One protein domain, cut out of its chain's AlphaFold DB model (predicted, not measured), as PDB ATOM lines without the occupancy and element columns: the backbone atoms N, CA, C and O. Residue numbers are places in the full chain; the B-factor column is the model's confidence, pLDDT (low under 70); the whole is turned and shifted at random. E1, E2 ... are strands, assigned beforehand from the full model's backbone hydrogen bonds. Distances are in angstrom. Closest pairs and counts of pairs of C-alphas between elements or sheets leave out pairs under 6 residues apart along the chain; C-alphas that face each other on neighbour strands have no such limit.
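AT A GLANCE: This is residues 6 to 16 and 26 to 162 of the 173 residues of an uncharacterized protein of Tamilnaduibacter salinus (UniProt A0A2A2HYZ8). One sheet of ten strands curls round like the wall of a barrel that is left open along one side, between its edge strands E1 and E10. The strands follow each other round the wall in chain order, with loops joining them at the two ends, and no named helix belongs to the domain. The printed part has 148 residues, of which 87 lie in the ten named strands, E1 to E10; the sheet's order is E1 - E2 - E3 - E4 - E5 - E6 - E7 - E8 - E9 - E10, all antiparallel, and the class is all strand. The whole is compact, with a radius of gyration of the C-alphas of 16.7 A, and has a rounded outline spanning 41 by 40 by 34 A.

IN THESE COORDINATES: E1, residues 6 to 13, begins at C-alpha 6 at (194.658, 131.819, 166.668). After the cut comes E2, residues 28 to 37, 30.3 A from first to last C-alpha. E3 is residues 47 to 53, and E4 is residues 64 to 73, 28.0 A long. E5, residues 76 to 85, is 28.4 A long. E6, residues 94 to 104, is the longest strand by residues and measures 32.1 A; its C-alpha 94 is at (210.009, 125.863, 181.445). E7 is residues 107 to 113 and E8 residues 118 to 125. E9, residues 136 to 145, is 26.7 A long. E10, residues 156 to 161, ends at C-alpha 161 at (197.749, 144.740, 160.995).

HOW THE PARTS SIT: The sheet is twisted and curled like part of a barrel: from edge to edge the strands' lines turn by 44 degrees, and the way across the sheet turns by 201 degrees. E1 and E10 are its edge strands and are apart; the others are inner strands. E1 is antiparallel to E2 at 165 degrees, with N 10 and O 31 at 2.8 A. From E2 to E10 the strands form a meander, each strand the antiparallel neighbour of the one before, and each two that follow each other in it are a hairpin. E2 and E3 stand at 155 degrees, with N 36 and O 50 at 2.8 A within hydrogen-bond range. E3 and E4 stand at 149 degrees, with N 47 and O 70 at 2.8 A. E4 and E5 stand at 169 degrees, with N 69 and O 80 at 2.8 A. E5 and E6 stand at 158 degrees; C-alphas 80 and 97, which face each other, are 4.1 A apart, and N 81 and O 96 are at 2.8 A. E6 and E7 stand at 169 degrees, with N 99 and O 111 at 2.8 A. E7 and E8 stand at 158 degrees, with N 119 and O 112 at 2.8 A. E8 and E9 stand at 156 degrees, with N 139 and O 124 at 2.8 A. E9 and E10 also stand at 156 degrees, with N 138 and O 159 at 2.8 A. Across the curl, E2 and E7 are apart, for instance, and so are E3 and E9.

THE WHOLE: The two C-alphas farthest apart are those of Asp 26 and Glu 44, at 47.3 A, while the first and last printed C-alphas, of Glu 6 and Ile 162, are 14.9 A apart. Residues 17 to 25 are not printed, and C-alphas 16 and 26 are 9.2 A apart across this cut, which lies in the link from E1 to E2. Of the links that are printed whole, E4 to E5, E6 to E7 and E7 to E8 are tight, the others are short, and none is long. The mean pLDDT of the printed part is 84.3; it is under 70 at 23 residues, namely 13 to 16, 26 to 29, 55 to 63 and 148 to 153.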
ATOM      1  N   GLU A   6     193.637 131.015 167.325       82.81
ATOM      2  CA  GLU A   6     194.658 131.819 166.668       82.81
ATOM      3  C   GLU A   6     195.565 130.877 165.868       82.81
ATOM      4  O   GLU A   6     196.006 129.845 166.376       82.81
ATOM      5  N   VAL A   7     195.807 131.219 164.602       84.12
ATOM      6  CA  VAL A   7     196.720 130.495 163.710       84.12
ATOM      7  C   VAL A   7     197.664 131.509 163.088       84.12
ATOM      8  O   VAL A   7     197.219 132.548 162.594       84.12
ATOM      9  N   GLY A   8     198.953 131.201 163.085       81.06
ATOM     10  CA  GLY A   8     199.987 132.038 162.499       81.06
ATOM     11  C   GLY A   8     201.003 131.214 161.722       81.06
ATOM     12  O   GLY A   8     201.174 130.020 161.944       81.06
ATOM     13  N   GLY A   9     201.674 131.871 160.782       81.25
ATOM     14  CA  GLY A   9     202.780 131.303 160.024       81.25
ATOM     15  C   GLY A   9     203.921 132.305 159.937       81.25
ATOM     16  O   GLY A   9     203.689 133.516 159.878       81.25
ATOM     17  N   ARG A  10     205.153 131.810 159.929       80.69
ATOM     18  CA  ARG A  10     206.376 132.604 159.827       80.69
ATOM     19  C   ARG A  10     207.266 132.011 158.750       80.69
ATOM     20  O   ARG A  10     207.467 130.806 158.697       80.69
ATOM     21  N   VAL A  11     207.829 132.880 157.916       76.75
ATOM     22  CA  VAL A  11     208.883 132.512 156.970       76.75
ATOM     23  C   VAL A  11     210.138 133.289 157.335       76.75
ATOM     24  O   VAL A  11     210.084 134.512 157.459       76.75
ATOM     25  N   ALA A  12     211.258 132.591 157.490       71.69
ATOM     26  CA  ALA A  12     212.572 133.180 157.702       71.69
ATOM     27  C   ALA A  12     213.532 132.741 156.588       71.69
ATOM     28  O   ALA A  12     213.496 131.600 156.129       71.69
ATOM     29  N   TRP A  13     214.390 133.652 156.137       69.94
ATOM     30  CA  TRP A  13     215.413 133.375 155.129       69.94
ATOM     31  C   TRP A  13     216.700 134.123 155.467       69.94
ATOM     32  O   TRP A  13     216.658 135.278 155.886       69.94
ATOM     33  N   ASN A  14     217.846 133.478 155.247       61.75
ATOM     34  CA  ASN A  14     219.156 134.113 155.432       61.75
ATOM     35  C   ASN A  14     219.610 134.895 154.180       61.75
ATOM     36  O   ASN A  14     220.202 135.968 154.280       61.75
ATOM     37  N   ARG A  15     219.295 134.398 152.973       62.56
ATOM     38  CA  ARG A  15     219.548 135.090 151.696       62.56
ATOM     39  C   ARG A  15     218.343 135.011 150.769       62.56
ATOM     40  O   ARG A  15     217.767 133.949 150.578       62.56
ATOM     41  N   THR A  16     218.010 136.132 150.135       55.97
ATOM     42  CA  THR A  16     216.836 136.269 149.252       55.97
ATOM     43  C   THR A  16     217.094 135.807 147.807       55.97
ATOM     44  O   THR A  16     216.162 135.727 147.014       55.97
ATOM     45  N   ASP A  26     220.941 128.011 151.156       59.69
ATOM     46  CA  ASP A  26     220.959 128.678 152.460       59.69
ATOM     47  C   ASP A  26     219.621 128.440 153.185       59.69
ATOM     48  O   ASP A  26     218.594 128.196 152.549       59.69
ATOM     49  N   ILE A  27     219.632 128.528 154.519       58.84
ATOM     50  CA  ILE A  27     218.488 128.194 155.379       58.84
ATOM     51  C   ILE A  27     217.258 129.044 155.013       58.84
ATOM     52  O   ILE A  27     217.284 130.280 155.082       58.84
ATOM     53  N   ARG A  28     216.171 128.350 154.661       63.06
ATOM     54  CA  ARG A  28     214.808 128.874 154.568       63.06
ATOM     55  C   ARG A  28     213.944 128.064 155.524       63.06
ATOM     56  O   ARG A  28     213.854 126.852 155.377       63.06
ATOM     57  N   ASP A  29     213.318 128.742 156.471       65.50
ATOM     58  CA  ASP A  29     212.486 128.118 157.491       65.50
ATOM     59  C   ASP A  29     211.039 128.596 157.354       65.50
ATOM     60  O   ASP A  29     210.787 129.787 157.134       65.50
ATOM     61  N   LEU A  30     210.096 127.660 157.430       73.06
ATOM     62  CA  LEU A  30     208.660 127.918 157.458       73.06
ATOM     63  C   LEU A  30     208.119 127.247 158.709       73.06
ATOM     64  O   LEU A  30     208.070 126.028 158.749       73.06
ATOM     65  N   SER A  31     207.650 128.049 159.653       74.56
ATOM     66  CA  SER A  31     207.026 127.589 160.893       74.56
ATOM     67  C   SER A  31     205.557 127.991 160.914       74.56
ATOM     68  O   SER A  31     205.186 129.063 160.422       74.56
ATOM     69  N   ALA A  32     204.708 127.156 161.505       80.81
ATOM     70  CA  ALA A  32     203.333 127.505 161.836       80.81
ATOM     71  C   ALA A  32     203.100 127.435 163.348       80.81
ATOM     72  O   ALA A  32     203.811 126.758 164.081       80.81
ATOM     73  N   ASN A  33     202.107 128.162 163.837       82.25
ATOM     74  CA  ASN A  33     201.702 128.131 165.233       82.25
ATOM     75  C   ASN A  33     200.181 128.086 165.343       82.25
ATOM     76  O   ASN A  33     199.454 128.624 164.502       82.25
ATOM     77  N   ILE A  34     199.712 127.407 166.385       85.69
ATOM     78  CA  ILE A  34     198.294 127.288 166.713       85.69
ATOM     79  C   ILE A  34     198.136 127.563 168.203       85.69
ATOM     80  O   ILE A  34     198.889 127.038 169.021       85.69
ATOM     81  N   LYS A  35     197.137 128.366 168.567       90.06
ATOM     82  CA  LYS A  35     196.767 128.637 169.956       90.06
ATOM     83  C   LYS A  35     195.256 128.566 170.130       90.06
ATOM     84  O   LYS A  35     194.491 129.113 169.336       90.06
ATOM     85  N   LEU A  36     194.840 127.886 171.190       88.38
ATOM     86  CA  LEU A  36     193.455 127.636 171.554       88.38
ATOM     87  C   LEU A  36     193.173 128.255 172.920       88.38
ATOM     88  O   LEU A  36     193.799 127.894 173.917       88.38
ATOM     89  N   GLN A  37     192.218 129.178 172.972       88.50
ATOM     90  CA  GLN A  37     191.803 129.833 174.208       88.50
ATOM     91  C   GLN A  37     190.683 129.047 174.900       88.50
ATOM     92  O   GLN A  37     189.702 128.636 174.274       88.50
ATOM     93  N   ALA A  38     190.808 128.868 176.214       86.31
ATOM     94  CA  ALA A  38     189.824 128.198 177.049       86.31
ATOM     95  C   ALA A  38     188.472 128.935 176.991       86.31
ATOM     96  O   ALA A  38     188.409 130.138 177.254       86.31
ATOM     97  N   PRO A  39     187.363 128.242 176.671       77.25
ATOM     98  CA  PRO A  39     186.113 128.921 176.365       77.25
ATOM     99  C   PRO A  39     185.283 129.369 177.567       77.25
ATOM    100  O   PRO A  39     184.337 130.121 177.346       77.25
ATOM    101  N   LEU A  40     185.590 128.902 178.777       77.31
ATOM    102  CA  LEU A  40     184.699 128.976 179.942       77.31
ATOM    103  C   LEU A  40     185.212 129.893 181.064       77.31
ATOM    104  O   LEU A  40     184.666 129.862 182.163       77.31
ATOM    105  N   ILE A  41     186.257 130.686 180.813       80.25
ATOM    106  CA  ILE A  41     186.809 131.610 181.812       80.25
ATOM    107  C   ILE A  41     186.275 133.017 181.521       80.25
ATOM    108  O   ILE A  41     186.451 133.482 180.392       80.25
ATOM    109  N   PRO A  42     185.613 133.681 182.490       80.50
ATOM    110  CA  PRO A  42     185.183 135.068 182.340       80.50
ATOM    111  C   PRO A  42     186.364 135.981 182.001       80.50
ATOM    112  O   PRO A  42     187.430 135.877 182.617       80.50
ATOM    113  N   GLU A  43     186.178 136.886 181.040       74.19
ATOM    114  CA  GLU A  43     187.247 137.765 180.545       74.19
ATOM    115  C   GLU A  43     187.790 138.702 181.639       74.19
ATOM    116  O   GLU A  43     188.949 139.114 181.589       74.19
ATOM    117  N   GLU A  44     186.998 138.988 182.675       79.19
ATOM    118  CA  GLU A  44     187.373 139.860 183.794       79.19
ATOM    119  C   GLU A  44     188.380 139.212 184.760       79.19
ATOM    120  O   GLU A  44     189.013 139.898 185.576       79.19
ATOM    121  N   TRP A  45     188.507 137.883 184.717       85.62
ATOM    122  CA  TRP A  45     189.374 137.129 185.617       85.62
ATOM    123  C   TRP A  45     190.770 137.004 185.025       85.62
ATOM    124  O   TRP A  45     191.713 137.620 185.522       85.62
ATOM    125  N   PHE A  46     190.889 136.187 183.984       89.56
ATOM    126  CA  PHE A  46     192.106 135.937 183.224       89.56
ATOM    127  C   PHE A  46     191.740 135.189 181.938       89.56
ATOM    128  O   PHE A  46     190.717 134.513 181.861       89.56
ATOM    129  N   SER A  47     192.596 135.268 180.930       91.31
ATOM    130  CA  SER A  47     192.568 134.356 179.794       91.31
ATOM    131  C   SER A  47     193.442 133.146 180.097       91.31
ATOM    132  O   SER A  47     194.475 133.272 180.747       91.31
ATOM    133  N   LEU A  48     193.041 131.970 179.622       92.06
ATOM    134  CA  LEU A  48     193.878 130.773 179.611       92.06
ATOM    135  C   LEU A  48     193.910 130.242 178.187       92.06
ATOM    136  O   LEU A  48     192.866 130.166 177.540       92.06
ATOM    137  N   ALA A  49     195.082 129.868 177.704       92.75
ATOM    138  CA  ALA A  49     195.243 129.265 176.398       92.75
ATOM    139  C   ALA A  49     196.290 128.156 176.436       92.75
ATOM    140  O   ALA A  49     197.190 128.165 177.275       92.75
ATOM    141  N   ALA A  50     196.170 127.227 175.498       91.62
ATOM    142  CA  ALA A  50     197.207 126.264 175.169       91.62
ATOM    143  C   ALA A  50     197.616 126.469 173.712       91.62
ATOM    144  O   ALA A  50     196.776 126.812 172.876       91.62
ATOM    145  N   GLY A  51     198.888 126.282 173.392       89.19
ATOM    146  CA  GLY A  51     199.362 126.427 172.026       89.19
ATOM    147  C   GLY A  51     200.525 125.513 171.705       89.19
ATOM    148  O   GLY A  51     201.151 124.941 172.592       89.19
ATOM    149  N   VAL A  52     200.784 125.406 170.410       87.06
ATOM    150  CA  VAL A  52     201.937 124.717 169.841       87.06
ATOM    151  C   VAL A  52     202.624 125.690 168.888       87.06
ATOM    152  O   VAL A  52     201.952 126.360 168.091       87.06
ATOM    153  N   GLN A  53     203.942 125.826 169.009       80.62
ATOM    154  CA  GLN A  53     204.770 126.641 168.118       80.62
ATOM    155  C   GLN A  53     205.657 125.782 167.227       80.62
ATOM    156  O   GLN A  53     205.972 124.658 167.592       80.62
ATOM    157  N   ASP A  54     206.045 126.372 166.093       70.75
ATOM    158  CA  ASP A  54     206.990 125.834 165.110       70.75
ATOM    159  C   ASP A  54     206.566 124.515 164.425       70.75
ATOM    160  O   ASP A  54     207.382 123.713 163.983       70.75
ATOM    161  N   LEU A  55     205.256 124.373 164.185       59.00
ATOM    162  CA  LEU A  55     204.664 123.315 163.365       59.00
ATOM    163  C   LEU A  55     205.144 123.416 161.901       59.00
ATOM    164  O   LEU A  55     204.572 124.158 161.097       59.00
ATOM    165  N   GLY A  56     206.176 122.649 161.548       56.72
ATOM    166  CA  GLY A  56     206.717 122.525 160.190       56.72
ATOM    167  C   GLY A  56     208.073 123.210 159.973       56.72
ATOM    168  O   GLY A  56     208.489 124.067 160.743       56.72
ATOM    169  N   GLY A  57     208.765 122.782 158.911       52.53
ATOM    170  CA  GLY A  57     210.129 123.182 158.541       52.53
ATOM    171  C   GLY A  57     210.867 121.995 157.909       52.53
ATOM    172  O   GLY A  57     210.450 120.851 158.070       52.53
ATOM    173  N   GLU A  58     211.957 122.216 157.166       48.72
ATOM    174  CA  GLU A  58     212.739 121.103 156.573       48.72
ATOM    175  C   GLU A  58     213.443 120.236 157.643       48.72
ATOM    176  O   GLU A  58     213.921 119.137 157.368       48.72
ATOM    177  N   ALA A  59     213.423 120.691 158.897       43.91
ATOM    178  CA  ALA A  59     213.814 119.943 160.077       43.91
ATOM    179  C   ALA A  59     212.630 119.958 161.075       43.91
ATOM    180  O   ALA A  59     212.408 120.956 161.753       43.91
ATOM    181  N   ASN A  60     211.858 118.865 161.146       46.47
ATOM    182  CA  ASN A  60     210.733 118.673 162.083       46.47
ATOM    183  C   ASN A  60     211.232 118.479 163.535       46.47
ATOM    184  O   ASN A  60     211.117 117.389 164.085       46.47
ATOM    185  N   PHE A  61     211.874 119.491 164.119       46.22
ATOM    186  CA  PHE A  61     212.577 119.396 165.410       46.22
ATOM    187  C   PHE A  61     212.150 120.477 166.417       46.22
ATOM    188  O   PHE A  61     212.915 120.816 167.319       46.22
ATOM    189  N   PHE A  62     210.973 121.074 166.236       53.16
ATOM    190  CA  PHE A  62     210.504 122.175 167.071       53.16
ATOM    191  C   PHE A  62     209.006 122.062 167.348       53.16
ATOM    192  O   PHE A  62     208.211 122.797 166.776       53.16
ATOM    193  N   ASP A  63     208.637 121.170 168.262       66.94
ATOM    194  CA  ASP A  63     207.324 121.197 168.895       66.94
ATOM    195  C   ASP A  63     207.512 121.776 170.301       66.94
ATOM    196  O   ASP A  63     208.023 121.116 171.200       66.94
ATOM    197  N   ALA A  64     207.159 123.048 170.499       77.19
ATOM    198  CA  ALA A  64     207.004 123.597 171.844       77.19
ATOM    199  C   ALA A  64     205.517 123.678 172.162       77.19
ATOM    200  O   ALA A  64     204.802 124.522 171.606       77.19
ATOM    201  N   THR A  65     205.051 122.802 173.053       89.38
ATOM    202  CA  THR A  65     203.697 122.888 173.603       89.38
ATOM    203  C   THR A  65     203.732 123.753 174.847       89.38
ATOM    204  O   THR A  65     204.636 123.646 175.665       89.38
ATOM    205  N   TYR A  66     202.752 124.631 175.011       91.94
ATOM    206  CA  TYR A  66     202.705 125.497 176.178       91.94
ATOM    207  C   TYR A  66     201.285 125.772 176.634       91.94
ATOM    208  O   TYR A  66     200.326 125.735 175.858       91.94
ATOM    209  N   ILE A  67     201.179 126.130 177.907       94.75
ATOM    210  CA  ILE A  67     200.002 126.759 178.492       94.75
ATOM    211  C   ILE A  67     200.363 128.170 178.936       94.75
ATOM    212  O   ILE A  67     201.472 128.425 179.400       94.75
ATOM    213  N   VAL A  68     199.432 129.106 178.793       95.44
ATOM    214  CA  VAL A  68     199.636 130.499 179.191       95.44
ATOM    215  C   VAL A  68     198.359 131.075 179.773       95.44
ATOM    216  O   VAL A  68     197.273 130.904 179.217       95.44
ATOM    217  N   ALA A  69     198.504 131.782 180.886       95.19
ATOM    218  CA  ALA A  69     197.473 132.625 181.451       95.19
ATOM    219  C   ALA A  69     197.832 134.100 181.245       95.19
ATOM    220  O   ALA A  69     198.998 134.486 181.345       95.19
ATOM    221  N   GLY A  70     196.831 134.928 180.965       94.88
ATOM    222  CA  GLY A  70     197.002 136.359 180.745       94.88
ATOM    223  C   GLY A  70     195.954 137.188 181.471       94.88
ATOM    224  O   GLY A  70     194.840 136.732 181.713       94.88
ATOM    225  N   ARG A  71     196.296 138.426 181.826       94.25
ATOM    226  CA  ARG A  71     195.349 139.371 182.420       94.25
ATOM    227  C   ARG A  71     195.707 140.809 182.078       94.25
ATOM    228  O   ARG A  71     196.848 141.220 182.271       94.25
ATOM    229  N   SER A  72     194.703 141.580 181.676       93.94
ATOM    230  CA  SER A  72     194.814 143.027 181.502       93.94
ATOM    231  C   SER A  72     194.289 143.756 182.741       93.94
ATOM    232  O   SER A  72     193.196 143.483 183.237       93.94
ATOM    233  N   LEU A  73     195.088 144.682 183.257       93.62
ATOM    234  CA  LEU A  73     194.852 145.491 184.450       93.62
ATOM    235  C   LEU A  73     195.035 146.970 184.079       93.62
ATOM    236  O   LEU A  73     196.069 147.582 184.350       93.62
ATOM    237  N   GLY A  74     194.031 147.544 183.414       93.00
ATOM    238  CA  GLY A  74     194.103 148.911 182.895       93.00
ATOM    239  C   GLY A  74     195.212 149.043 181.839       93.00
ATOM    240  O   GLY A  74     195.125 148.374 180.815       93.00
ATOM    241  N   PRO A  75     196.248 149.878 182.053       95.81
ATOM    242  CA  PRO A  75     197.349 150.041 181.102       95.81
ATOM    243  C   PRO A  75     198.400 148.918 181.165       95.81
ATOM    244  O   PRO A  75     199.398 149.000 180.452       95.81
ATOM    245  N   VAL A  76     198.244 147.922 182.044       96.94
ATOM    246  CA  VAL A  76     199.214 146.831 182.229       96.94
ATOM    247  C   VAL A  76     198.639 145.514 181.723       96.94
ATOM    248  O   VAL A  76     197.581 145.097 182.184       96.94
ATOM    249  N   ASP A  77     199.364 144.816 180.854       96.75
ATOM    250  CA  ASP A  77     199.081 143.432 180.478       96.75
ATOM    251  C   ASP A  77     200.119 142.506 181.114       96.75
ATOM    252  O   ASP A  77     201.324 142.746 181.027       96.75
ATOM    253  N   LEU A  78     199.644 141.438 181.746       96.94
ATOM    254  CA  LEU A  78     200.464 140.401 182.361       96.94
ATOM    255  C   LEU A  78     200.221 139.075 181.652       96.94
ATOM    256  O   LEU A  78     199.083 138.743 181.320       96.94
ATOM    257  N   SER A  79     201.279 138.295 181.476       97.00
ATOM    258  CA  SER A  79     201.192 136.914 181.012       97.00
ATOM    259  C   SER A  79     202.221 136.042 181.715       97.00
ATOM    260  O   SER A  79     203.344 136.478 181.968       97.00
ATOM    261  N   ALA A  80     201.823 134.819 182.039       97.31
ATOM    262  CA  ALA A  80     202.691 133.806 182.613       97.31
ATOM    263  C   ALA A  80     202.283 132.439 182.075       97.31
ATOM    264  O   ALA A  80     201.093 132.141 181.944       97.31
ATOM    265  N   GLY A  81     203.263 131.609 181.763       96.12
ATOM    266  CA  GLY A  81     203.037 130.307 181.175       96.12
ATOM    267  C   GLY A  81     204.154 129.329 181.478       96.12
ATOM    268  O   GLY A  81     205.151 129.659 182.121       96.12
ATOM    269  N   TYR A  82     203.942 128.107 181.020       95.44
ATOM    270  CA  TYR A  82     204.919 127.037 181.092       95.44
ATOM    271  C   TYR A  82     204.928 126.308 179.758       95.44
ATOM    272  O   TYR A  82     203.856 125.985 179.228       95.44
ATOM    273  N   GLY A  83     206.117 126.129 179.198       92.56
ATOM    274  CA  GLY A  83     206.332 125.396 177.963       92.56
ATOM    275  C   GLY A  83     207.109 124.110 178.205       92.56
ATOM    276  O   GLY A  83     207.839 123.979 179.185       92.56
ATOM    277  N   ASP A  84     206.888 123.171 177.300       90.19
ATOM    278  CA  ASP A  84     207.524 121.865 177.236       90.19
ATOM    279  C   ASP A  84     207.930 121.641 175.769       90.19
ATOM    280  O   ASP A  84     207.071 121.329 174.929       90.19
ATOM    281  N   PRO A  85     209.181 121.976 175.405       85.56
ATOM    282  CA  PRO A  85     209.707 121.763 174.071       85.56
ATOM    283  C   PRO A  85     210.321 120.372 173.929       85.56
ATOM    284  O   PRO A  85     210.975 119.867 174.834       85.56
ATOM    285  N   ASP A  86     210.234 119.806 172.728       81.12
ATOM    286  CA  ASP A  86     210.872 118.523 172.393       81.12
ATOM    287  C   ASP A  86     212.401 118.503 172.584       81.12
ATOM    288  O   ASP A  86     213.014 117.439 172.689       81.12
ATOM    289  N   ILE A  87     213.041 119.675 172.576       76.44
ATOM    290  CA  ILE A  87     214.483 119.826 172.775       76.44
ATOM    291  C   ILE A  87     214.711 120.718 173.995       76.44
ATOM    292  O   ILE A  87     214.390 121.909 173.960       76.44
ATOM    293  N   GLU A  88     215.332 120.140 175.022       77.50
ATOM    294  CA  GLU A  88     215.744 120.827 176.249       77.50
ATOM    295  C   GLU A  88     216.734 121.980 175.967       77.50
ATOM    296  O   GLU A  88     217.525 121.948 175.017       77.50
ATOM    297  N   GLY A  89     216.711 123.009 176.813       71.56
ATOM    298  CA  GLY A  89     217.563 124.197 176.736       71.56
ATOM    299  C   GLY A  89     217.168 125.190 175.638       71.56
ATOM    300  O   GLY A  89     218.002 125.982 175.195       71.56
ATOM    301  N   ARG A  90     215.923 125.138 175.150       76.31
ATOM    302  CA  ARG A  90     215.401 126.024 174.094       76.31
ATOM    303  C   ARG A  90     214.394 127.052 174.618       76.31
ATOM    304  O   ARG A  90     214.030 127.065 175.789       76.31
ATOM    305  N   TYR A  91     213.946 127.929 173.714       75.56
ATOM    306  CA  TYR A  91     212.852 128.876 173.950       75.56
ATOM    307  C   TYR A  91     211.621 128.143 174.510       75.56
ATOM    308  O   TYR A  91     211.183 127.158 173.917       75.56
ATOM    309  N   LEU A  92     211.063 128.651 175.613       85.00
ATOM    310  CA  LEU A  92     209.950 128.057 176.366       85.00
ATOM    311  C   LEU A  92     210.245 126.700 177.013       85.00
ATOM    312  O   LEU A  92     209.297 125.998 177.347       85.00
ATOM    313  N   ASP A  93     211.506 126.332 177.236       89.94
ATOM    314  CA  ASP A  93     211.826 125.222 178.140       89.94
ATOM    315  C   ASP A  93     211.630 125.659 179.597       89.94
ATOM    316  O   ASP A  93     212.543 126.173 180.247       89.94
ATOM    317  N   GLY A  94     210.397 125.519 180.086       92.31
ATOM    318  CA  GLY A  94     210.009 125.863 181.445       92.31
ATOM    319  C   GLY A  94     209.134 127.112 181.557       92.31
ATOM    320  O   GLY A  94     208.275 127.398 180.719       92.31
ATOM    321  N   ALA A  95     209.290 127.834 182.670       96.00
ATOM    322  CA  ALA A  95     208.425 128.958 183.013       96.00
ATOM    323  C   ALA A  95     208.800 130.229 182.239       96.00
ATOM    324  O   ALA A  95     209.931 130.712 182.308       96.00
ATOM    325  N   PHE A  96     207.809 130.828 181.586       95.81
ATOM    326  CA  PHE A  96     207.958 132.066 180.830       95.81
ATOM    327  C   PHE A  96     206.887 133.084 181.220       95.81
ATOM    328  O   PHE A  96     205.862 132.757 181.824       95.81
ATOM    329  N   GLY A  97     207.098 134.342 180.857       97.12
ATOM    330  CA  GLY A  97     206.118 135.386 181.106       97.12
ATOM    331  C   GLY A  97     206.514 136.731 180.530       97.12
ATOM    332  O   GLY A  97     207.655 136.951 180.131       97.12
ATOM    333  N   ALA A  98     205.552 137.642 180.497       97.62
ATOM    334  CA  ALA A  98     205.774 139.003 180.046       97.62
ATOM    335  C   ALA A  98     204.883 140.001 180.781       97.62
ATOM    336  O   ALA A  98     203.751 139.697 181.169       97.62
ATOM    337  N   ILE A  99     205.407 141.214 180.912       98.12
ATOM    338  CA  ILE A  99     204.711 142.392 181.411       98.12
ATOM    339  C   ILE A  99     204.784 143.455 180.323       98.12
ATOM    340  O   ILE A  99     205.867 143.813 179.857       98.12
ATOM    341  N   GLN A 100     203.634 143.995 179.941       97.81
ATOM    342  CA  GLN A 100     203.537 145.124 179.029       97.81
ATOM    343  C   GLN A 100     202.862 146.289 179.741       97.81
ATOM    344  O   GLN A 100     201.809 146.120 180.344       97.81
ATOM    345  N   TYR A 101     203.436 147.484 179.638       98.06
ATOM    346  CA  TYR A 101     202.817 148.713 180.125       98.06
ATOM    347  C   TYR A 101     202.592 149.681 178.963       98.06
ATOM    348  O   TYR A 101     203.541 150.112 178.308       98.06
ATOM    349  N   SER A 102     201.329 150.017 178.712       97.12
ATOM    350  CA  SER A 102     200.871 150.871 177.614       97.12
ATOM    351  C   SER A 102     200.035 152.031 178.167       97.12
ATOM    352  O   SER A 102     198.810 151.929 178.237       97.12
ATOM    353  N   PRO A 103     200.664 153.149 178.577       94.88
ATOM    354  CA  PRO A 103     199.936 154.311 179.096       94.88
ATOM    355  C   PRO A 103     199.082 155.006 178.028       94.88
ATOM    356  O   PRO A 103     198.177 155.770 178.351       94.88
ATOM    357  N   VAL A 104     199.392 154.766 176.752       94.50
ATOM    358  CA  VAL A 104     198.692 155.309 175.588       94.50
ATOM    359  C   VAL A 104     198.540 154.216 174.533       94.50
ATOM    360  O   VAL A 104     199.315 153.266 174.486       94.50
ATOM    361  N   GLU A 105     197.570 154.355 173.632       90.81
ATOM    362  CA  GLU A 105     197.294 153.312 172.631       90.81
ATOM    363  C   GLU A 105     198.426 153.122 171.597       90.81
ATOM    364  O   GLU A 105     198.584 152.050 171.003       90.81
ATOM    365  N   TRP A 106     199.216 154.171 171.359       93.25
ATOM    366  CA  TRP A 106     200.244 154.202 170.318       93.25
ATOM    367  C   TRP A 106     201.647 153.848 170.824       93.25
ATOM    368  O   TRP A 106     202.540 153.672 169.999       93.25
ATOM    369  N   ALA A 107     201.859 153.706 172.136       96.19
ATOM    370  CA  ALA A 107     203.165 153.376 172.698       96.19
ATOM    371  C   ALA A 107     203.080 152.601 174.012       96.19
ATOM    372  O   ALA A 107     202.222 152.846 174.856       96.19
ATOM    373  N   GLY A 108     204.051 151.716 174.203       97.25
ATOM    374  CA  GLY A 108     204.247 151.001 175.450       97.25
ATOM    375  C   GLY A 108     205.642 150.405 175.553       97.25
ATOM    376  O   GLY A 108     206.427 150.422 174.600       97.25
ATOM    377  N   VAL A 109     205.929 149.864 176.726       97.94
ATOM    378  CA  VAL A 109     207.140 149.100 177.014       97.94
ATOM    379  C   VAL A 109     206.757 147.657 177.294       97.94
ATOM    380  O   VAL A 109     205.671 147.390 177.812       97.94
ATOM    381  N   ILE A 110     207.639 146.733 176.946       97.19
ATOM    382  CA  ILE A 110     207.471 145.309 177.212       97.19
ATOM    383  C   ILE A 110     208.744 144.766 177.842       97.19
ATOM    384  O   ILE A 110     209.843 145.126 177.419       97.19
ATOM    385  N   ALA A 111     208.579 143.912 178.843       97.06
ATOM    386  CA  ALA A 111     209.622 143.055 179.374       97.06
ATOM    387  C   ALA A 111     209.116 141.611 179.339       97.06
ATOM    388  O   ALA A 111     207.973 141.351 179.715       97.06
ATOM    389  N   GLU A 112     209.945 140.690 178.875       95.50
ATOM    390  CA  GLU A 112     209.619 139.273 178.739       95.50
ATOM    391  C   GLU A 112     210.775 138.412 179.244       95.50
ATOM    392  O   GLU A 112     211.925 138.842 179.226       95.50
ATOM    393  N   HIS A 113     210.457 137.209 179.701       94.75
ATOM    394  CA  HIS A 113     211.406 136.150 180.013       94.75
ATOM    395  C   HIS A 113     210.888 134.866 179.381       94.75
ATOM    396  O   HIS A 113     209.735 134.492 179.610       94.75
ATOM    397  N   ASP A 114     211.718 134.205 178.585       89.94
ATOM    398  CA  ASP A 114     211.316 133.063 177.762       89.94
ATOM    399  C   ASP A 114     211.743 131.692 178.301       89.94
ATOM    400  O   ASP A 114     211.754 130.713 177.556       89.94
ATOM    401  N   ALA A 115     212.051 131.654 179.597       90.19
ATOM    402  CA  ALA A 115     212.687 130.564 180.336       90.19
ATOM    403  C   ALA A 115     214.220 130.506 180.229       90.19
ATOM    404  O   ALA A 115     214.844 129.963 181.137       90.19
ATOM    405  N   GLN A 116     214.824 131.107 179.199       89.31
ATOM    406  CA  GLN A 116     216.278 131.146 179.016       89.31
ATOM    407  C   GLN A 116     216.837 132.561 179.202       89.31
ATOM    408  O   GLN A 116     217.766 132.761 179.978       89.31
ATOM    409  N   ASP A 117     216.235 133.540 178.527       89.81
ATOM    410  CA  ASP A 117     216.697 134.920 178.477       89.81
ATOM    411  C   ASP A 117     215.570 135.896 178.818       89.81
ATOM    412  O   ASP A 117     214.430 135.771 178.347       89.81
ATOM    413  N   ALA A 118     215.911 136.955 179.551       92.19
ATOM    414  CA  ALA A 118     215.055 138.124 179.660       92.19
ATOM    415  C   ALA A 118     215.338 139.160 178.556       92.19
ATOM    416  O   ALA A 118     216.469 139.371 178.109       92.19
ATOM    417  N   ARG A 119     214.283 139.855 178.120       92.56
ATOM    418  CA  ARG A 119     214.326 140.909 177.100       92.56
ATOM    419  C   ARG A 119     213.445 142.075 177.486       92.56
ATOM    420  O   ARG A 119     212.415 141.910 178.132       92.56
ATOM    421  N   ALA A 120     213.829 143.265 177.042       94.88
ATOM    422  CA  ALA A 120     213.011 144.457 177.187       94.88
ATOM    423  C   ALA A 120     213.044 145.313 175.922       94.88
ATOM    424  O   ALA A 120     214.067 145.437 175.242       94.88
ATOM    425  N   GLY A 121     211.914 145.937 175.606       95.06
ATOM    426  CA  GLY A 121     211.759 146.702 174.381       95.06
ATOM    427  C   GLY A 121     210.627 147.716 174.415       95.06
ATOM    428  O   GLY A 121     209.852 147.815 175.367       95.06
ATOM    429  N   LEU A 122     210.538 148.472 173.327       96.50
ATOM    430  CA  LEU A 122     209.455 149.410 173.064       96.50
ATOM    431  C   LEU A 122     208.513 148.834 172.020       96.50
ATOM    432  O   LEU A 122     208.945 148.191 171.063       96.50
ATOM    433  N   ARG A 123     207.230 149.148 172.167       96.12
ATOM    434  CA  ARG A 123     206.196 148.924 171.163       96.12
ATOM    435  C   ARG A 123     205.633 150.269 170.738       96.12
ATOM    436  O   ARG A 123     205.244 151.063 171.589       96.12
ATOM    437  N   LEU A 124     205.519 150.483 169.434       95.88
ATOM    438  CA  LEU A 124     204.874 151.654 168.854       95.88
ATOM    439  C   LEU A 124     203.805 151.202 167.856       95.88
ATOM    440  O   LEU A 124     203.995 150.231 167.125       95.88
ATOM    441  N   ASN A 125     202.673 151.897 167.815       95.19
ATOM    442  CA  ASN A 125     201.622 151.664 166.826       95.19
ATOM    443  C   ASN A 125     201.172 152.985 166.219       95.19
ATOM    444  O   ASN A 125     201.147 154.012 166.894       95.19
ATOM    445  N   SER A 126     200.727 152.956 164.969       93.62
ATOM    446  CA  SER A 126     199.985 154.082 164.414       93.62
ATOM    447  C   SER A 126     198.668 154.281 165.183       93.62
ATOM    448  O   SER A 126     197.999 153.284 165.492       93.62
ATOM    449  N   PRO A 127     198.244 155.533 165.439       89.50
ATOM    450  CA  PRO A 127     196.926 155.826 165.996       89.50
ATOM    451  C   PRO A 127     195.798 155.113 165.240       89.50
ATOM    452  O   PRO A 127     195.871 154.931 164.019       89.50
ATOM    453  N   LYS A 128     194.751 154.703 165.962       87.25
ATOM    454  CA  LYS A 128     193.550 154.120 165.348       87.25
ATOM    455  C   LYS A 128     192.914 155.133 164.386       87.25
ATOM    456  O   LYS A 128     192.884 156.326 164.671       87.25
ATOM    457  N   GLY A 129     192.433 154.657 163.239       86.50
ATOM    458  CA  GLY A 129     191.779 155.492 162.222       86.50
ATOM    459  C   GLY A 129     192.719 156.276 161.296       86.50
ATOM    460  O   GLY A 129     192.234 156.911 160.366       86.50
ATOM    461  N   LEU A 130     194.043 156.217 161.493       88.69
ATOM    462  CA  LEU A 130     194.997 156.905 160.612       88.69
ATOM    463  C   LEU A 130     195.091 156.269 159.213       88.69
ATOM    464  O   LEU A 130     195.346 156.964 158.233       88.69
ATOM    465  N   LEU A 131     194.918 154.948 159.117       91.00
ATOM    466  CA  LEU A 131     195.021 154.187 157.870       91.00
ATOM    467  C   LEU A 131     193.648 153.635 157.453       91.00
ATOM    468  O   LEU A 131     192.799 153.377 158.314       91.00
ATOM    469  N   PRO A 132     193.417 153.425 156.143       89.12
ATOM    470  CA  PRO A 132     192.159 152.871 155.649       89.12
ATOM    471  C   PRO A 132     191.917 151.445 156.170       89.12
ATOM    472  O   PRO A 132     192.850 150.739 156.555       89.12
ATOM    473  N   PHE A 133     190.651 151.016 156.162       87.44
ATOM    474  CA  PHE A 133     190.215 149.667 156.570       87.44
ATOM    475  C   PHE A 133     190.538 149.295 158.029       87.44
ATOM    476  O   PHE A 133     190.660 148.119 158.359       87.44
ATOM    477  N   GLY A 134     190.721 150.290 158.905       87.62
ATOM    478  CA  GLY A 134     191.122 150.052 160.295       87.62
ATOM    479  C   GLY A 134     192.548 149.507 160.431       87.62
ATOM    480  O   GLY A 134     192.896 148.963 161.479       87.62
ATOM    481  N   ALA A 135     193.370 149.625 159.384       91.94
ATOM    482  CA  ALA A 135     194.734 149.130 159.408       91.94
ATOM    483  C   ALA A 135     195.593 149.877 160.441       91.94
ATOM    484  O   ALA A 135     195.372 151.048 160.754       91.94
ATOM    485  N   GLN A 136     196.621 149.204 160.952       94.75
ATOM    486  CA  GLN A 136     197.623 149.804 161.826       94.75
ATOM    487  C   GLN A 136     199.024 149.355 161.444       94.75
ATOM    488  O   GLN A 136     199.265 148.170 161.206       94.75
ATOM    489  N   VAL A 137     199.967 150.292 161.462       95.88
ATOM    490  CA  VAL A 137     201.396 149.981 161.469       95.88
ATOM    491  C   VAL A 137     201.803 149.702 162.907       95.88
ATOM    492  O   VAL A 137     201.486 150.479 163.806       95.88
ATOM    493  N   LYS A 138     202.497 148.590 163.128       95.62
ATOM    494  CA  LYS A 138     203.042 148.176 164.421       95.62
ATOM    495  C   LYS A 138     204.552 148.079 164.290       95.62
ATOM    496  O   LYS A 138     205.043 147.533 163.305       95.62
ATOM    497  N   SER A 139     205.286 148.559 165.277       95.88
ATOM    498  CA  SER A 139     206.723 148.353 165.360       95.88
ATOM    499  C   SER A 139     207.151 147.991 166.772       95.88
ATOM    500  O   SER A 139     206.512 148.362 167.760       95.88
ATOM    501  N   LYS A 140     208.234 147.222 166.863       95.06
ATOM    502  CA  LYS A 140     208.911 146.933 168.127       95.06
ATOM    503  C   LYS A 140     210.402 147.159 167.976       95.06
ATOM    504  O   LYS A 140     210.961 146.855 166.921       95.06
ATOM    505  N   VAL A 141     211.028 147.658 169.029       94.06
ATOM    506  CA  VAL A 141     212.477 147.861 169.110       94.06
ATOM    507  C   VAL A 141     212.974 147.171 170.368       94.06
ATOM    508  O   VAL A 141     212.479 147.462 171.457       94.06
ATOM    509  N   LEU A 142     213.932 146.262 170.217       92.88
ATOM    510  CA  LEU A 142     214.612 145.631 171.342       92.88
ATOM    511  C   LEU A 142     215.619 146.622 171.930       92.88
ATOM    512  O   LEU A 142     216.447 147.168 171.200       92.88
ATOM    513  N   LEU A 143     215.528 146.866 173.235       91.31
ATOM    514  CA  LEU A 143     216.432 147.764 173.955       91.31
ATOM    515  C   LEU A 143     217.458 147.002 174.792       91.31
ATOM    516  O   LEU A 143     218.576 147.481 174.959       91.31
ATOM    517  N   TRP A 144     217.074 145.844 175.328       90.44
ATOM    518  CA  TRP A 144     217.914 145.032 176.198       90.44
ATOM    519  C   TRP A 144     217.606 143.541 176.024       90.44
ATOM    520  O   TRP A 144     216.454 143.169 175.790       90.44
ATOM    521  N   ASN A 145     218.641 142.711 176.133       89.62
ATOM    522  CA  ASN A 145     218.602 141.257 176.001       89.62
ATOM    523  C   ASN A 145     219.661 140.653 176.929       89.62
ATOM    524  O   ASN A 145     220.808 141.098 176.895       89.62
ATOM    525  N   GLU A 146     219.283 139.664 177.731       85.31
ATOM    526  CA  GLU A 146     220.175 138.990 178.677       85.31
ATOM    527  C   GLU A 146     221.167 138.051 177.981       85.31
ATOM    528  O   GLU A 146     222.361 138.106 178.264       85.31
ATOM    529  N   GLY A 147     220.691 137.254 177.019       71.81
ATOM    530  CA  GLY A 147     221.448 136.171 176.376       71.81
ATOM    531  C   GLY A 147     222.571 136.582 175.423       71.81
ATOM    532  O   GLY A 147     223.095 135.739 174.698       71.81
ATOM    533  N   ASP A 148     222.938 137.864 175.368       65.12
ATOM    534  CA  ASP A 148     223.983 138.372 174.474       65.12
ATOM    535  C   ASP A 148     225.190 138.907 175.257       65.12
ATOM    536  O   ASP A 148     225.248 140.079 175.630       65.12
ATOM    537  N   SER A 149     226.200 138.055 175.466       54.38
ATOM    538  CA  SER A 149     227.508 138.471 175.999       54.38
ATOM    539  C   SER A 149     228.468 139.020 174.928       54.38
ATOM    540  O   SER A 149     229.522 139.547 175.281       54.38
ATOM    541  N   GLU A 150     228.127 138.936 173.633       54.16
ATOM    542  CA  GLU A 150     228.926 139.473 172.515       54.16
ATOM    543  C   GLU A 150     228.110 140.434 171.613       54.16
ATOM    544  O   GLU A 150     227.232 140.040 170.855       54.16
ATOM    545  N   SER A 151     228.438 141.728 171.728       47.75
ATOM    546  CA  SER A 151     228.141 142.901 170.875       47.75
ATOM    547  C   SER A 151     226.777 143.057 170.153       47.75
ATOM    548  O   SER A 151     226.527 142.490 169.093       47.75
ATOM    549  N   ASP A 152     225.999 144.039 170.632       55.78
ATOM    550  CA  ASP A 152     225.284 145.076 169.849       55.78
ATOM    551  C   ASP A 152     224.240 144.626 168.794       55.78
ATOM    552  O   ASP A 152     223.960 145.342 167.825       55.78
ATOM    553  N   ARG A 153     223.601 143.461 168.972       63.22
ATOM    554  CA  ARG A 153     222.496 143.023 168.100       63.22
ATOM    555  C   ARG A 153     221.225 143.843 168.352       63.22
ATOM    556  O   ARG A 153     220.447 143.585 169.265       63.22
ATOM    557  N   ARG A 154     220.994 144.845 167.499       71.88
ATOM    558  CA  ARG A 154     219.783 145.683 167.515       71.88
ATOM    559  C   ARG A 154     218.686 145.055 166.667       71.88
ATOM    560  O   ARG A 154     218.764 145.063 165.440       71.88
ATOM    561  N   PHE A 155     217.639 144.561 167.318       85.44
ATOM    562  CA  PHE A 155     216.460 144.041 166.632       85.44
ATOM    563  C   PHE A 155     215.370 145.107 166.543       85.44
ATOM    564  O   PHE A 155     214.977 145.713 167.543       85.44
ATOM    565  N   PHE A 156     214.848 145.306 165.338       90.56
ATOM    566  CA  PHE A 156     213.640 146.084 165.110       90.56
ATOM    567  C   PHE A 156     212.675 145.283 164.241       90.56
ATOM    568  O   PHE A 156     213.080 144.483 163.400       90.56
ATOM    569  N   SER A 157     211.383 145.505 164.445       90.75
ATOM    570  CA  SER A 157     210.324 144.912 163.634       90.75
ATOM    571  C   SER A 157     209.342 145.987 163.205       90.75
ATOM    572  O   SER A 157     209.072 146.928 163.954       90.75
ATOM    573  N   VAL A 158     208.807 145.837 161.997       94.12
ATOM    574  CA  VAL A 158     207.718 146.651 161.460       94.12
ATOM    575  C   VAL A 158     206.727 145.704 160.799       94.12
ATOM    576  O   VAL A 158     207.122 144.807 160.058       94.12
ATOM    577  N   GLY A 159     205.442 145.893 161.070       93.00
ATOM    578  CA  GLY A 159     204.366 145.084 160.519       93.00
ATOM    579  C   GLY A 159     203.106 145.905 160.283       93.00
ATOM    580  O   GLY A 159     202.932 146.987 160.843       93.00
ATOM    581  N   ILE A 160     202.217 145.370 159.451       92.94
ATOM    582  CA  ILE A 160     200.897 145.940 159.181       92.94
ATOM    583  C   ILE A 160     199.850 144.960 159.703       92.94
ATOM    584  O   ILE A 160     199.932 143.759 159.464       92.94
ATOM    585  N   SER A 161     198.873 145.482 160.433       91.94
ATOM    586  CA  SER A 161     197.749 144.740 160.995       91.94
ATOM    587  C   SER A 161     196.472 145.250 160.349       91.94
ATOM    588  O   SER A 161     196.215 146.448 160.415       91.94
ATOM    589  N   ILE A 162     195.671 144.365 159.759       91.88
ATOM    590  CA  ILE A 162     194.374 144.707 159.163       91.88
ATOM    591  C   ILE A 162     193.316 143.847 159.859       91.88
ATOM    592  O   ILE A 162     193.435 142.620 159.820       91.88
TER     593      ILE A 162